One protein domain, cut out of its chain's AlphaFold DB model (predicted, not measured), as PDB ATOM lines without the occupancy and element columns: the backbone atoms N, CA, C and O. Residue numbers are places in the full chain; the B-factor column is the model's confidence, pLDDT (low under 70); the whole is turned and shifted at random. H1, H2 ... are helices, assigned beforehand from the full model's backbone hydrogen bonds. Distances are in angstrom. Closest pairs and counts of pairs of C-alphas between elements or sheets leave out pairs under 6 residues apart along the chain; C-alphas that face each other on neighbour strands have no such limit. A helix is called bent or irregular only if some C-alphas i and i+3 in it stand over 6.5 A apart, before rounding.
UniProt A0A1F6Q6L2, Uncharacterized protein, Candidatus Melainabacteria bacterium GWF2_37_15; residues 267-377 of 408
ATOM      1  N   TYR A 267      -7.612 -23.034  13.802       84.81
ATOM      2  CA  TYR A 267      -7.038 -21.983  14.641       84.81
ATOM      3  C   TYR A 267      -6.724 -22.505  16.047       84.81
ATOM      4  O   TYR A 267      -5.576 -22.446  16.491       84.81
ATOM      5  N   LYS A 268      -7.722 -23.072  16.740       85.75
ATOM      6  CA  LYS A 268      -7.564 -23.555  18.120       85.75
ATOM      7  C   LYS A 268      -6.606 -24.744  18.209       85.75
ATOM      8  O   LYS A 268      -5.821 -24.797  19.150       85.75
ATOM      9  N   SER A 269      -6.588 -25.635  17.215       88.44
ATOM     10  CA  SER A 269      -5.665 -26.781  17.166       88.44
ATOM     11  C   SER A 269      -4.190 -26.385  17.070       88.44
ATOM     12  O   SER A 269      -3.337 -27.159  17.487       88.44
ATOM     13  N   VAL A 270      -3.886 -25.180  16.576       85.69
ATOM     14  CA  VAL A 270      -2.519 -24.636  16.529       85.69
ATOM     15  C   VAL A 270      -2.255 -23.729  17.729       85.69
ATOM     16  O   VAL A 270      -1.227 -23.863  18.394       85.69
ATOM     17  N   ALA A 271      -3.192 -22.830  18.045       81.44
ATOM     18  CA  ALA A 271      -3.034 -21.861  19.123       81.44
ATOM     19  C   ALA A 271      -2.856 -22.538  20.489       81.44
ATOM     20  O   ALA A 271      -1.932 -22.196  21.223       81.44
ATOM     21  N   PHE A 272      -3.701 -23.517  20.824       81.88
ATOM     22  CA  PHE A 272      -3.690 -24.147  22.146       81.88
ATOM     23  C   PHE A 272      -2.386 -24.904  22.429       81.88
ATOM     24  O   PHE A 272      -1.787 -24.631  23.466       81.88
ATOM     25  N   PRO A 273      -1.868 -25.786  21.551       83.00
ATOM     26  CA  PRO A 273      -0.579 -26.437  21.787       83.00
ATOM     27  C   PRO A 273       0.585 -25.462  21.958       83.00
ATOM     28  O   PRO A 273       1.454 -25.704  22.797       83.00
ATOM     29  N   ILE A 274       0.594 -24.347  21.221       81.62
ATOM     30  CA  ILE A 274       1.605 -23.295  21.390       81.62
ATOM     31  C   ILE A 274       1.448 -22.635  22.766       81.62
ATOM     32  O   ILE A 274       2.423 -22.559  23.514       81.62
ATOM     33  N   LEU A 275       0.229 -22.236  23.144       78.06
ATOM     34  CA  LEU A 275      -0.061 -21.652  24.458       78.06
ATOM     35  C   LEU A 275       0.339 -22.592  25.600       78.06
ATOM     36  O   LEU A 275       1.071 -22.184  26.502       78.06
ATOM     37  N   GLY A 276      -0.061 -23.864  25.527       77.38
ATOM     38  CA  GLY A 276       0.303 -24.891  26.499       77.38
ATOM     39  C   GLY A 276       1.817 -25.081  26.587       77.38
ATOM     40  O   GLY A 276       2.389 -25.048  27.677       77.38
ATOM     41  N   SER A 277       2.505 -25.187  25.448       78.25
ATOM     42  CA  SER A 277       3.966 -25.343  25.413       78.25
ATOM     43  C   SER A 277       4.688 -24.156  26.055       78.25
ATOM     44  O   SER A 277       5.622 -24.350  26.834       78.25
ATOM     45  N   PHE A 278       4.241 -22.924  25.804       75.19
ATOM     46  CA  PHE A 278       4.830 -21.744  26.438       75.19
ATOM     47  C   PHE A 278       4.515 -21.656  27.938       75.19
ATOM     48  O   PHE A 278       5.411 -21.360  28.733       75.19
ATOM     49  N   PHE A 279       3.282 -21.978  28.336       73.94
ATOM     50  CA  PHE A 279       2.854 -21.951  29.735       73.94
ATOM     51  C   PHE A 279       3.581 -23.001  30.590       73.94
ATOM     52  O   PHE A 279       3.995 -22.719  31.722       73.94
ATOM     53  N   PHE A 280       3.752 -24.216  30.060       74.56
ATOM     54  CA  PHE A 280       4.382 -25.315  30.790       74.56
ATOM     55  C   PHE A 280       5.906 -25.353  30.638       74.56
ATOM     56  O   PHE A 280       6.602 -25.731  31.579       74.56
ATOM     57  N   VAL A 281       6.453 -24.962  29.489       75.38
ATOM     58  CA  VAL A 281       7.883 -25.154  29.184       75.38
ATOM     59  C   VAL A 281       8.581 -23.843  28.825       75.38
ATOM     60  O   VAL A 281       9.683 -23.591  29.320       75.38
ATOM     61  N   GLY A 282       7.940 -22.990  28.021       74.00
ATOM     62  CA  GLY A 282       8.540 -21.768  27.470       74.00
ATOM     63  C   GLY A 282       9.091 -20.814  28.526       74.00
ATOM     64  O   GLY A 282      10.258 -20.442  28.446       74.00
ATOM     65  N   ASP A 283       8.313 -20.503  29.566       71.75
ATOM     66  CA  ASP A 283       8.753 -19.624  30.664       71.75
ATOM     67  C   ASP A 283      10.055 -20.120  31.321       71.75
ATOM     68  O   ASP A 283      10.978 -19.352  31.592       71.75
ATOM     69  N   ARG A 284      10.182 -21.435  31.525       76.56
ATOM     70  CA  ARG A 284      11.371 -22.024  32.153       76.56
ATOM     71  C   ARG A 284      12.588 -21.977  31.232       76.56
ATOM     72  O   ARG A 284      13.685 -21.704  31.715       76.56
ATOM     73  N   LEU A 285      12.402 -22.225  29.936       79.38
ATOM     74  CA  LEU A 285      13.478 -22.143  28.943       79.38
ATOM     75  C   LEU A 285      13.965 -20.703  28.759       79.38
ATOM     76  O   LEU A 285      15.172 -20.465  28.793       79.38
ATOM     77  N   LEU A 286      13.046 -19.741  28.639       78.50
ATOM     78  CA  LEU A 286      13.383 -18.323  28.507       78.50
ATOM     79  C   LEU A 286      14.129 -17.821  29.747       78.50
ATOM     80  O   LEU A 286      15.217 -17.260  29.621       78.50
ATOM     81  N   ASN A 287      13.621 -18.117  30.948       80.88
ATOM     82  CA  ASN A 287      14.309 -17.779  32.197       80.88
ATOM     83  C   ASN A 287      15.692 -18.443  32.304       80.88
ATOM     84  O   ASN A 287      16.620 -17.830  32.825       80.88
ATOM     85  N   ASN A 288      15.868 -19.668  31.794       85.38
ATOM     86  CA  ASN A 288      17.173 -20.328  31.773       85.38
ATOM     87  C   ASN A 288      18.169 -19.608  30.854       85.38
ATOM     88  O   ASN A 288      19.285 -19.303  31.276       85.38
ATOM     89  N   ILE A 289      17.762 -19.323  29.615       83.75
ATOM     90  CA  ILE A 289      18.615 -18.685  28.607       83.75
ATOM     91  C   ILE A 289      18.982 -17.268  29.054       83.75
ATOM     92  O   ILE A 289      20.170 -16.938  29.134       83.75
ATOM     93  N   PHE A 290      17.989 -16.450  29.412       84.56
ATOM     94  CA  PHE A 290      18.229 -15.088  29.887       84.56
ATOM     95  C   PHE A 290      19.002 -15.084  31.199       84.56
ATOM     96  O   PHE A 290      19.991 -14.364  31.321       84.56
ATOM     97  N   GLY A 291      18.623 -15.941  32.146       87.38
ATOM     98  CA  GLY A 291      19.252 -15.987  33.457       87.38
ATOM     99  C   GLY A 291      20.736 -16.343  33.396       87.38
ATOM    100  O   GLY A 291      21.565 -15.675  34.012       87.38
ATOM    101  N   ARG A 292      21.106 -17.337  32.578       87.62
ATOM    102  CA  ARG A 292      22.516 -17.711  32.356       87.62
ATOM    103  C   ARG A 292      23.301 -16.628  31.627       87.62
ATOM    104  O   ARG A 292      24.472 -16.411  31.933       87.62
ATOM    105  N   THR A 293      22.666 -15.968  30.663       87.50
ATOM    106  CA  THR A 293      23.269 -14.861  29.913       87.50
ATOM    107  C   THR A 293      23.579 -13.699  30.855       87.50
ATOM    108  O   THR A 293      24.703 -13.203  30.884       87.50
ATOM    109  N   ILE A 294      22.623 -13.323  31.702       89.56
ATOM    110  CA  ILE A 294      22.785 -12.239  32.672       89.56
ATOM    111  C   ILE A 294      23.826 -12.600  33.739       89.56
ATOM    112  O   ILE A 294      24.710 -11.783  33.996       89.56
ATOM    113  N   ASP A 295      23.810 -13.823  34.280       89.50
ATOM    114  CA  ASP A 295      24.851 -14.287  35.210       89.50
ATOM    115  C   ASP A 295      26.253 -14.172  34.595       89.50
ATOM    116  O   ASP A 295      27.175 -13.692  35.256       89.50
ATOM    117  N   ARG A 296      26.408 -14.531  33.314       88.56
ATOM    118  CA  ARG A 296      27.688 -14.436  32.598       88.56
ATOM    119  C   ARG A 296      28.132 -12.989  32.376       88.56
ATOM    120  O   ARG A 296      29.267 -12.652  32.697       88.56
ATOM    121  N   PHE A 297      27.269 -12.137  31.826       91.25
ATOM    122  CA  PHE A 297      27.661 -10.785  31.403       91.25
ATOM    123  C   PHE A 297      27.629  -9.754  32.530       91.25
ATOM    124  O   PHE A 297      28.407  -8.803  32.531       91.25
ATOM    125  N   LYS A 298      26.721  -9.912  33.493       90.44
ATOM    126  CA  LYS A 298      26.524  -8.962  34.595       90.44
ATOM    127  C   LYS A 298      27.064  -9.484  35.922       90.44
ATOM    128  O   LYS A 298      26.965  -8.765  36.915       90.44
ATOM    129  N   LYS A 299      27.693 -10.665  35.949       89.31
ATOM    130  CA  LYS A 299      28.278 -11.277  37.156       89.31
ATOM    131  C   LYS A 299      27.258 -11.376  38.304       89.31
ATOM    132  O   LYS A 299      27.567 -11.033  39.442       89.31
ATOM    133  N   THR A 300      26.020 -11.760  37.994       90.88
ATOM    134  CA  THR A 300      24.960 -12.002  38.990       90.88
ATOM    135  C   THR A 300      24.950 -13.463  39.452       90.88
ATOM    136  O   THR A 300      25.729 -14.282  38.963       90.88
ATOM    137  N   GLN A 301      24.081 -13.794  40.414       89.81
ATOM    138  CA  GLN A 301      23.814 -15.178  40.827       89.81
ATOM    139  C   GLN A 301      22.315 -15.498  40.862       89.81
ATOM    140  O   GLN A 301      21.787 -15.913  41.900       89.81
ATOM    141  N   ILE A 302      21.630 -15.308  39.734       89.88
ATOM    142  CA  ILE A 302      20.187 -15.563  39.611       89.88
ATOM    143  C   ILE A 302      19.861 -17.020  39.262       89.88
ATOM    144  O   ILE A 302      18.758 -17.479  39.560       89.88
ATOM    145  N   MET A 303      20.809 -17.782  38.701       89.94
ATOM    146  CA  MET A 303      20.632 -19.210  38.405       89.94
ATOM    147  C   MET A 303      21.217 -20.124  39.491       89.94
ATOM    148  O   MET A 303      22.197 -19.792  40.166       89.94
ATOM    149  N   ASN A 304      20.678 -21.343  39.601       82.38
ATOM    150  CA  ASN A 304      21.226 -22.416  40.444       82.38
ATOM    151  C   ASN A 304      22.477 -23.079  39.836       82.38
ATOM    152  O   ASN A 304      22.581 -24.296  39.733       82.38
ATOM    153  N   ASN A 305      23.478 -22.286  39.449       76.00
ATOM    154  CA  ASN A 305      24.657 -22.796  38.737       76.00
ATOM    155  C   ASN A 305      25.478 -23.817  39.549       76.00
ATOM    156  O   ASN A 305      26.076 -24.711  38.956       76.00
ATOM    157  N   LYS A 306      25.505 -23.718  40.889       74.25
ATOM    158  CA  LYS A 306      26.306 -24.614  41.748       74.25
ATOM    159  C   LYS A 306      25.823 -26.069  41.686       74.25
ATOM    160  O   LYS A 306      26.629 -26.961  41.459       74.25
ATOM    161  N   GLU A 307      24.517 -26.298  41.788       73.62
ATOM    162  CA  GLU A 307      23.909 -27.643  41.757       73.62
ATOM    163  C   GLU A 307      23.900 -28.276  40.350       73.62
ATOM    164  O   GLU A 307      23.705 -29.483  40.193       73.62
ATOM    165  N   TYR A 308      24.125 -27.467  39.309       79.88
ATOM    166  CA  TYR A 308      24.002 -27.865  37.903       79.88
ATOM    167  C   TYR A 308      25.318 -27.731  37.114       79.88
ATOM    168  O   TYR A 308      25.336 -27.953  35.900       79.88
ATOM    169  N   LYS A 309      26.443 -27.421  37.777       71.56
ATOM    170  CA  LYS A 309      27.752 -27.194  37.133       71.56
ATOM    171  C   LYS A 309      28.204 -28.399  36.295       71.56
ATOM    172  O   LYS A 309      28.551 -28.241  35.122       71.56
ATOM    173  N   ASN A 310      28.053 -29.599  36.860       79.88
ATOM    174  CA  ASN A 310      28.429 -30.878  36.241       79.88
ATOM    175  C   ASN A 310      27.227 -31.632  35.647       79.88
ATOM    176  O   ASN A 310      27.301 -32.819  35.352       79.88
ATOM    177  N   ALA A 311      26.087 -30.959  35.490       78.12
ATOM    178  CA  ALA A 311      24.908 -31.563  34.895       78.12
ATOM    179  C   ALA A 311      25.058 -31.689  33.365       78.12
ATOM    180  O   ALA A 311      25.604 -30.794  32.714       78.12
ATOM    181  N   GLY A 312      24.538 -32.779  32.789       82.12
ATOM    182  CA  GLY A 312      24.462 -32.965  31.334       82.12
ATOM    183  C   GLY A 312      23.584 -31.913  30.640       82.12
ATOM    184  O   GLY A 312      22.841 -31.183  31.305       82.12
ATOM    185  N   PHE A 313      23.649 -31.851  29.304       81.75
ATOM    186  CA  PHE A 313      22.965 -30.841  28.478       81.75
ATOM    187  C   PHE A 313      21.493 -30.650  28.862       81.75
ATOM    188  O   PHE A 313      21.087 -29.543  29.213       81.75
ATOM    189  N   TRP A 314      20.723 -31.740  28.909       78.81
ATOM    190  CA  TRP A 314      19.306 -31.697  29.268       78.81
ATOM    191  C   TRP A 314      19.084 -31.126  30.666       78.81
ATOM    192  O   TRP A 314      18.296 -30.207  30.857       78.81
ATOM    193  N   LYS A 315      19.836 -31.589  31.662       79.25
ATOM    194  CA  LYS A 315      19.672 -31.106  33.037       79.25
ATOM    195  C   LYS A 315      20.080 -29.626  33.180       79.25
ATOM    196  O   LYS A 315      19.462 -28.921  33.974       79.25
ATOM    197  N   LYS A 316      21.026 -29.125  32.371       79.38
ATOM    198  CA  LYS A 316      21.358 -27.686  32.269       79.38
ATOM    199  C   LYS A 316      20.273 -26.868  31.565       79.38
ATOM    200  O   LYS A 316      19.978 -25.764  32.023       79.38
ATOM    201  N   LEU A 317      19.663 -27.405  30.507       79.38
ATOM    202  CA  LEU A 317      18.545 -26.774  29.793       79.38
ATOM    203  C   LEU A 317      17.329 -26.578  30.715       79.38
ATOM    204  O   LEU A 317      16.633 -25.571  30.635       79.38
ATOM    205  N   TRP A 318      17.129 -27.503  31.656       77.75
ATOM    206  CA  TRP A 318      16.052 -27.461  32.648       77.75
ATOM    207  C   TRP A 318      16.438 -26.794  33.982       77.75
ATOM    208  O   TRP A 318      15.652 -26.850  34.937       77.75
ATOM    209  N   MET A 319      17.612 -26.159  34.085       83.00
ATOM    210  CA  MET A 319      18.064 -25.513  35.325       83.00
ATOM    211  C   MET A 319      17.141 -24.335  35.697       83.00
ATOM    212  O   MET A 319      16.925 -23.449  34.865       83.00
ATOM    213  N   PRO A 320      16.584 -24.307  36.920       82.94
ATOM    214  CA  PRO A 320      15.702 -23.232  37.358       82.94
ATOM    215  C   PRO A 320      16.482 -21.985  37.801       82.94
ATOM    216  O   PRO A 320      17.627 -22.072  38.256       82.94
ATOM    217  N   MET A 321      15.824 -20.827  37.717       84.50
ATOM    218  CA  MET A 321      16.224 -19.639  38.474       84.50
ATOM    219  C   MET A 321      16.033 -19.872  39.977       84.50
ATOM    220  O   MET A 321      15.133 -20.610  40.390       84.50
ATOM    221  N   LYS A 322      16.849 -19.201  40.793       85.94
ATOM    222  CA  LYS A 322      16.637 -19.100  42.240       85.94
ATOM    223  C   LYS A 322      15.325 -18.386  42.541       85.94
ATOM    224  O   LYS A 322      14.900 -17.505  41.790       85.94
ATOM    225  N   SER A 323      14.702 -18.724  43.668       82.31
ATOM    226  CA  SER A 323      13.576 -17.928  44.151       82.31
ATOM    227  C   SER A 323      14.060 -16.528  44.544       82.31
ATOM    228  O   SER A 323      15.204 -16.351  44.965       82.31
ATOM    229  N   LEU A 324      13.187 -15.519  44.453       83.75
ATOM    230  CA  LEU A 324      13.537 -14.160  44.891       83.75
ATOM    231  C   LEU A 324      13.957 -14.130  46.369       83.75
ATOM    232  O   LEU A 324      14.826 -13.348  46.738       83.75
ATOM    233  N   ASN A 325      13.395 -15.013  47.198       82.69
ATOM    234  CA  ASN A 325      13.772 -15.141  48.605       82.69
ATOM    235  C   ASN A 325      15.190 -15.696  48.773       82.69
ATOM    236  O   ASN A 325      15.918 -15.229  49.642       82.69
ATOM    237  N   ASP A 326      15.614 -16.638  47.932       85.38
ATOM    238  CA  ASP A 326      16.985 -17.163  47.977       85.38
ATOM    239  C   ASP A 326      17.999 -16.148  47.447       85.38
ATOM    240  O   ASP A 326      19.125 -16.082  47.930       85.38
ATOM    241  N   ILE A 327      17.594 -15.314  46.486       86.69
ATOM    242  CA  ILE A 327      18.419 -14.209  45.986       86.69
ATOM    243  C   ILE A 327      18.582 -13.126  47.060       86.69
ATOM    244  O   ILE A 327      19.680 -12.605  47.222       86.69
ATOM    245  N   LYS A 328      17.531 -12.831  47.838       86.62
ATOM    246  CA  LYS A 328      17.592 -11.886  48.970       86.62
ATOM    247  C   LYS A 328      18.564 -12.312  50.072       86.62
ATOM    248  O   LYS A 328      19.041 -11.458  50.805       86.62
ATOM    249  N   LYS A 329      18.862 -13.608  50.188       89.25
ATOM    250  CA  LYS A 329      19.842 -14.145  51.147       89.25
ATOM    251  C   LYS A 329      21.294 -14.004  50.671       89.25
ATOM    252  O   LYS A 329      22.205 -14.377  51.405       89.25
ATOM    253  N   LEU A 330      21.534 -13.531  49.445       88.62
ATOM    254  CA  LEU A 330      22.889 -13.295  48.949       88.62
ATOM    255  C   LEU A 330      23.499 -12.054  49.622       88.62
ATOM    256  O   LEU A 330      22.803 -11.052  49.783       88.62
ATOM    257  N   PRO A 331      24.794 -12.091  49.976       87.00
ATOM    258  CA  PRO A 331      25.432 -11.014  50.723       87.00
ATOM    259  C   PRO A 331      25.687  -9.763  49.867       87.00
ATOM    260  O   PRO A 331      26.017  -9.860  48.681       87.00
ATOM    261  N   GLY A 332      25.593  -8.597  50.515       89.00
ATOM    262  CA  GLY A 332      26.047  -7.296  50.010       89.00
ATOM    263  C   GLY A 332      25.475  -6.884  48.649       89.00
ATOM    264  O   GLY A 332      24.360  -7.250  48.264       89.00
ATOM    265  N   ASP A 333      26.278  -6.141  47.889       88.75
ATOM    266  CA  ASP A 333      25.905  -5.597  46.575       88.75
ATOM    267  C   ASP A 333      25.542  -6.671  45.548       88.75
ATOM    268  O   ASP A 333      24.746  -6.437  44.633       88.75
ATOM    269  N   LEU A 334      26.083  -7.885  45.703       88.19
ATOM    270  CA  LEU A 334      25.750  -9.013  44.841       88.19
ATOM    271  C   LEU A 334      24.272  -9.399  44.973       88.19
ATOM    272  O   LEU A 334      23.642  -9.721  43.958       88.19
ATOM    273  N   GLY A 335      23.718  -9.354  46.188       88.62
ATOM    274  CA  GLY A 335      22.303  -9.617  46.444       88.62
ATOM    275  C   GLY A 335      21.403  -8.559  45.817       88.62
ATOM    276  O   GLY A 335      20.500  -8.904  45.053       88.62
ATOM    277  N   VAL A 336      21.709  -7.276  46.035       89.88
ATOM    278  CA  VAL A 336      20.956  -6.145  45.456       89.88
ATOM    279  C   VAL A 336      20.978  -6.198  43.927       89.88
ATOM    280  O   VAL A 336      19.931  -6.135  43.272       89.88
ATOM    281  N   LYS A 337      22.163  -6.398  43.340       91.69
ATOM    282  CA  LYS A 337      22.342  -6.511  41.889       91.69
ATOM    283  C   LYS A 337      21.583  -7.709  41.324       91.69
ATOM    284  O   LYS A 337      20.824  -7.558  40.367       91.69
ATOM    285  N   SER A 338      21.752  -8.890  41.920       90.62
ATOM    286  CA  SER A 338      21.074 -10.110  41.464       90.62
ATOM    287  C   SER A 338      19.557  -9.987  41.587       90.62
ATOM    288  O   SER A 338      18.847 -10.424  40.686       90.62
ATOM    289  N   LEU A 339      19.047  -9.331  42.634       90.62
ATOM    290  CA  LEU A 339      17.617  -9.084  42.805       90.62
ATOM    291  C   LEU A 339      17.070  -8.141  41.727       90.62
ATOM    292  O   LEU A 339      16.044  -8.449  41.121       90.62
ATOM    293  N   LYS A 340      17.770  -7.037  41.430       91.38
ATOM    294  CA  LYS A 340      17.396  -6.113  40.345       91.38
ATOM    295  C   LYS A 340      17.284  -6.845  39.007       91.38
ATOM    296  O   LYS A 340      16.279  -6.710  38.310       91.38
ATOM    297  N   TYR A 341      18.290  -7.649  38.664       89.56
ATOM    298  CA  TYR A 341      18.303  -8.402  37.411       89.56
ATOM    299  C   TYR A 341      17.291  -9.549  37.387       89.56
ATOM    300  O   TYR A 341      16.678  -9.777  36.347       89.56
ATOM    301  N   ALA A 342      17.058 -10.240  38.504       87.06
ATOM    302  CA  ALA A 342      16.024 -11.269  38.590       87.06
ATOM    303  C   ALA A 342      14.626 -10.675  38.370       87.06
ATOM    304  O   ALA A 342      13.851 -11.204  37.576       87.06
ATOM    305  N   THR A 343      14.337  -9.534  39.001       86.06
ATOM    306  CA  THR A 343      13.084  -8.795  38.804       86.06
ATOM    307  C   THR A 343      12.955  -8.293  37.366       86.06
ATOM    308  O   THR A 343      11.907  -8.465  36.749       86.06
ATOM    309  N   GLY A 344      14.024  -7.740  36.786       85.06
ATOM    310  CA  GLY A 344      14.042  -7.324  35.380       85.06
ATOM    311  C   GLY A 344      13.820  -8.487  34.406       85.06
ATOM    312  O   GLY A 344      13.045  -8.355  33.466       85.06
ATOM    313  N   THR A 345      14.430  -9.647  34.661       83.19
ATOM    314  CA  THR A 345      14.246 -10.867  33.853       83.19
ATOM    315  C   THR A 345      12.808 -11.359  33.927       83.19
ATOM    316  O   THR A 345      12.227 -11.721  32.909       83.19
ATOM    317  N   TYR A 346      12.216 -11.317  35.120       79.12
ATOM    318  CA  TYR A 346      10.819 -11.672  35.333       79.12
ATOM    319  C   TYR A 346       9.868 -10.802  34.493       79.12
ATOM    320  O   TYR A 346       9.058 -11.335  33.732       79.12
ATOM    321  N   TRP A 347       9.995  -9.473  34.571       78.75
ATOM    322  CA  TRP A 347       9.160  -8.550  33.790       78.75
ATOM    323  C   TRP A 347       9.464  -8.593  32.286       78.75
ATOM    324  O   TRP A 347       8.549  -8.520  31.471       78.75
ATOM    325  N   GLY A 348      10.730  -8.770  31.901       80.62
ATOM    326  CA  GLY A 348      11.121  -8.925  30.499       80.62
ATOM    327  C   GLY A 348      10.527 -10.186  29.871       80.62
ATOM    328  O   GLY A 348       9.968 -10.134  28.780       80.62
ATOM    329  N   ASN A 349      10.567 -11.310  30.585       78.06
ATOM    330  CA  ASN A 349       9.957 -12.555  30.129       78.06
ATOM    331  C   ASN A 349       8.419 -12.446  30.060       78.06
ATOM    332  O   ASN A 349       7.812 -12.931  29.108       78.06
ATOM    333  N   LEU A 350       7.782 -11.728  30.998       75.56
ATOM    334  CA  LEU A 350       6.360 -11.368  30.895       75.56
ATOM    335  C   LEU A 350       6.056 -10.630  29.587       75.56
ATOM    336  O   LEU A 350       5.158 -11.046  28.857       75.56
ATOM    337  N   ALA A 351       6.815  -9.579  29.271       78.00
ATOM    338  CA  ALA A 351       6.612  -8.791  28.058       78.00
ATOM    339  C   ALA A 351       6.847  -9.610  26.774       78.00
ATOM    340  O   ALA A 351       6.082  -9.494  25.819       78.00
ATOM    341  N   ILE A 352       7.861 -10.483  26.757       80.06
ATOM    342  CA  ILE A 352       8.147 -11.358  25.609       80.06
ATOM    343  C   ILE A 352       7.016 -12.365  25.398       80.06
ATOM    344  O   ILE A 352       6.532 -12.510  24.276       80.06
ATOM    345  N   ASN A 353       6.552 -13.027  26.461       76.38
ATOM    346  CA  ASN A 353       5.419 -13.947  26.355       76.38
ATOM    347  C   ASN A 353       4.155 -13.218  25.890       76.38
ATOM    348  O   ASN A 353       3.419 -13.749  25.060       76.38
ATOM    349  N   ALA A 354       3.940 -11.988  26.361       76.81
ATOM    350  CA  ALA A 354       2.830 -11.154  25.927       76.81
ATOM    351  C   ALA A 354       2.885 -10.836  24.428       76.81
ATOM    352  O   ALA A 354       1.903 -11.008  23.705       76.81
ATOM    353  N   ALA A 355       4.057 -10.432  23.937       81.56
ATOM    354  CA  ALA A 355       4.263 -10.138  22.526       81.56
ATOM    355  C   ALA A 355       4.107 -11.391  21.648       81.56
ATOM    356  O   ALA A 355       3.411 -11.354  20.633       81.56
ATOM    357  N   LEU A 356       4.713 -12.516  22.040       81.25
ATOM    358  CA  LEU A 356       4.677 -13.752  21.256       81.25
ATOM    359  C   LEU A 356       3.275 -14.370  21.216       81.25
ATOM    360  O   LEU A 356       2.767 -14.672  20.137       81.25
ATOM    361  N   LEU A 357       2.639 -14.538  22.376       79.25
ATOM    362  CA  LEU A 357       1.364 -15.251  22.486       79.25
ATOM    363  C   LEU A 357       0.157 -14.345  22.261       79.25
ATOM    364  O   LEU A 357      -0.834 -14.786  21.691       79.25
ATOM    365  N   GLY A 358       0.222 -13.098  22.719       77.19
ATOM    366  CA  GLY A 358      -0.898 -12.165  22.660       77.19
ATOM    367  C   GLY A 358      -0.946 -11.330  21.377       77.19
ATOM    368  O   GLY A 358      -2.017 -10.857  21.009       77.19
ATOM    369  N   VAL A 359       0.179 -11.161  20.668       82.50
ATOM    370  CA  VAL A 359       0.242 -10.331  19.448       82.50
ATOM    371  C   VAL A 359       0.661 -11.136  18.222       82.50
ATOM    372  O   VAL A 359      -0.092 -11.199  17.249       82.50
ATOM    373  N   LEU A 360       1.846 -11.752  18.241       84.75
ATOM    374  CA  LEU A 360       2.413 -12.401  17.056       84.75
ATOM    375  C   LEU A 360       1.598 -13.628  16.633       84.75
ATOM    376  O   LEU A 360       1.216 -13.737  15.468       84.75
ATOM    377  N   LEU A 361       1.294 -14.518  17.581       84.62
ATOM    378  CA  LEU A 361       0.526 -15.732  17.315       84.62
ATOM    379  C   LEU A 361      -0.874 -15.421  16.739       84.62
ATOM    380  O   LEU A 361      -1.171 -15.932  15.657       84.62
ATOM    381  N   PRO A 362      -1.706 -14.547  17.345       82.38
ATOM    382  CA  PRO A 362      -3.004 -14.190  16.778       82.38
ATOM    383  C   PRO A 362      -2.893 -13.549  15.397       82.38
ATOM    384  O   PRO A 362      -3.663 -13.901  14.513       82.38
ATOM    385  N   LYS A 363      -1.913 -12.662  15.165       84.88
ATOM    386  CA  LYS A 363      -1.710 -12.039  13.846       84.88
ATOM    387  C   LYS A 363      -1.407 -13.065  12.755       84.88
ATOM    388  O   LYS A 363      -2.000 -12.996  11.678       84.88
ATOM    389  N   ILE A 364      -0.506 -14.013  13.025       86.00
ATOM    390  CA  ILE A 364      -0.161 -15.076  12.069       86.00
ATOM    391  C   ILE A 364      -1.388 -15.946  11.791       86.00
ATOM    392  O   ILE A 364      -1.723 -16.183  10.630       86.00
ATOM    393  N   LEU A 365      -2.085 -16.383  12.838       84.94
ATOM    394  CA  LEU A 365      -3.235 -17.270  12.687       84.94
ATOM    395  C   LEU A 365      -4.433 -16.583  12.019       84.94
ATOM    396  O   LEU A 365      -5.076 -17.195  11.172       84.94
ATOM    397  N   ASN A 366      -4.692 -15.308  12.317       82.25
ATOM    398  CA  ASN A 366      -5.716 -14.520  11.630       82.25
ATOM    399  C   ASN A 366      -5.383 -14.354  10.138       82.25
ATOM    400  O   ASN A 366      -6.274 -14.437   9.297       82.25
ATOM    401  N   LYS A 367      -4.103 -14.168   9.778       83.94
ATOM    402  CA  LYS A 367      -3.676 -14.106   8.370       83.94
ATOM    403  C   LYS A 367      -3.929 -15.431   7.644       83.94
ATOM    404  O   LYS A 367      -4.418 -15.419   6.517       83.94
ATOM    405  N   VAL A 368      -3.628 -16.561   8.288       83.62
ATOM    406  CA  VAL A 368      -3.927 -17.900   7.749       83.62
ATOM    407  C   VAL A 368      -5.435 -18.087   7.578       83.62
ATOM    408  O   VAL A 368      -5.867 -18.465   6.494       83.62
ATOM    409  N   LEU A 369      -6.231 -17.728   8.591       80.06
ATOM    410  CA  LEU A 369      -7.694 -17.778   8.540       80.06
ATOM    411  C   LEU A 369      -8.246 -16.969   7.358       80.06
ATOM    412  O   LEU A 369      -9.040 -17.482   6.576       80.06
ATOM    413  N   HIS A 370      -7.799 -15.723   7.188       79.31
ATOM    414  CA  HIS A 370      -8.224 -14.879   6.072       79.31
ATOM    415  C   HIS A 370      -7.899 -15.494   4.707       79.31
ATOM    416  O   HIS A 370      -8.720 -15.412   3.795       79.31
ATOM    417  N   ASN A 371      -6.717 -16.094   4.558       81.56
ATOM    418  CA  ASN A 371      -6.315 -16.743   3.312       81.56
ATOM    419  C   ASN A 371      -7.149 -18.002   3.032       81.56
ATOM    420  O   ASN A 371      -7.600 -18.181   1.902       81.56
ATOM    421  N   ASP A 372      -7.390 -18.828   4.052       79.94
ATOM    422  CA  ASP A 372      -8.197 -20.047   3.937       79.94
ATOM    423  C   ASP A 372      -9.648 -19.717   3.557       79.94
ATOM    424  O   ASP A 372     -10.207 -20.322   2.643       79.94
ATOM    425  N   VAL A 373     -10.252 -18.721   4.214       74.81
ATOM    426  CA  VAL A 373     -11.625 -18.297   3.914       74.81
ATOM    427  C   VAL A 373     -11.713 -17.741   2.495       74.81
ATOM    428  O   VAL A 373     -12.561 -18.192   1.734       74.81
ATOM    429  N   LYS A 374     -10.795 -16.847   2.095       76.88
ATOM    430  CA  LYS A 374     -10.761 -16.297   0.727       76.88
ATOM    431  C   LYS A 374     -10.628 -17.379  -0.342       76.88
ATOM    432  O   LYS A 374     -11.285 -17.281  -1.377       76.88
ATOM    433  N   ALA A 375      -9.798 -18.397  -0.113       76.44
ATOM    434  CA  ALA A 375      -9.631 -19.506  -1.052       76.44
ATOM    435  C   ALA A 375     -10.919 -20.334  -1.217       76.44
ATOM    436  O   ALA A 375     -11.170 -20.879  -2.288       76.44
ATOM    437  N   GLU A 376     -11.747 -20.416  -0.174       70.75
ATOM    438  CA  GLU A 376     -12.997 -21.179  -0.185       70.75
ATOM    439  C   GLU A 376     -14.217 -20.380  -0.657       70.75
ATOM    440  O   GLU A 376     -15.162 -20.979  -1.168       70.75
ATOM    441  N   THR A 377     -14.209 -19.056  -0.477       66.38
ATOM    442  CA  THR A 377     -15.304 -18.156  -0.871       66.38
ATOM    443  C   THR A 377     -15.097 -17.520  -2.240       66.38
ATOM    444  O   THR A 377     -16.035 -16.946  -2.785       66.38
TER     445      THR A 377
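What this domain is: This is residues 267 to 377 of the 408 residues of an uncharacterized protein of Candidatus Melainabacteria bacterium GWF2_37_15 (UniProt A0A1F6Q6L2). Long helices, bent H1 and nearly straight H5, run opposite ways as a rod. Short H2, H3 and H4 come between them in the chain. The printed part, 111 residues, is all helix and loose, radius of gyration of the C-alphas 18.5 A, spans 66 by 29 by 22 A.

How they stand to each other: H1, residues 267 to 298, and H5, 332 to 377, each assigned by hydrogen bonds as one helix, are bent: C-alphas 280 and 283 are 7.2 A apart, 358 and 361 6.6 A. H1a, to 280, touches H5b, from 361, with 267 to 271 alone. H1b, from 283, touches H5a, to 358, with H5a's 341 to 353 alone, at a steep tilt of 40 degrees; closest C-alphas Leu 286 and Asn 349, 6.9 A. H4, 324 to 328, touches H5a; H2, 305 to 308, and H3, 313 to 317, touch no helix. In H5a every O i to N i+4 pair is within hydrogen-bond range.

Where its parts are: H1a begins at C-alpha 267 (-7.038, -21.983, 14.641); H5b ends at C-alpha 377 (-15.304, -18.156, -0.871).

The domain as a whole: The printed part has no cut; pLDDT is under 70 at residue 377.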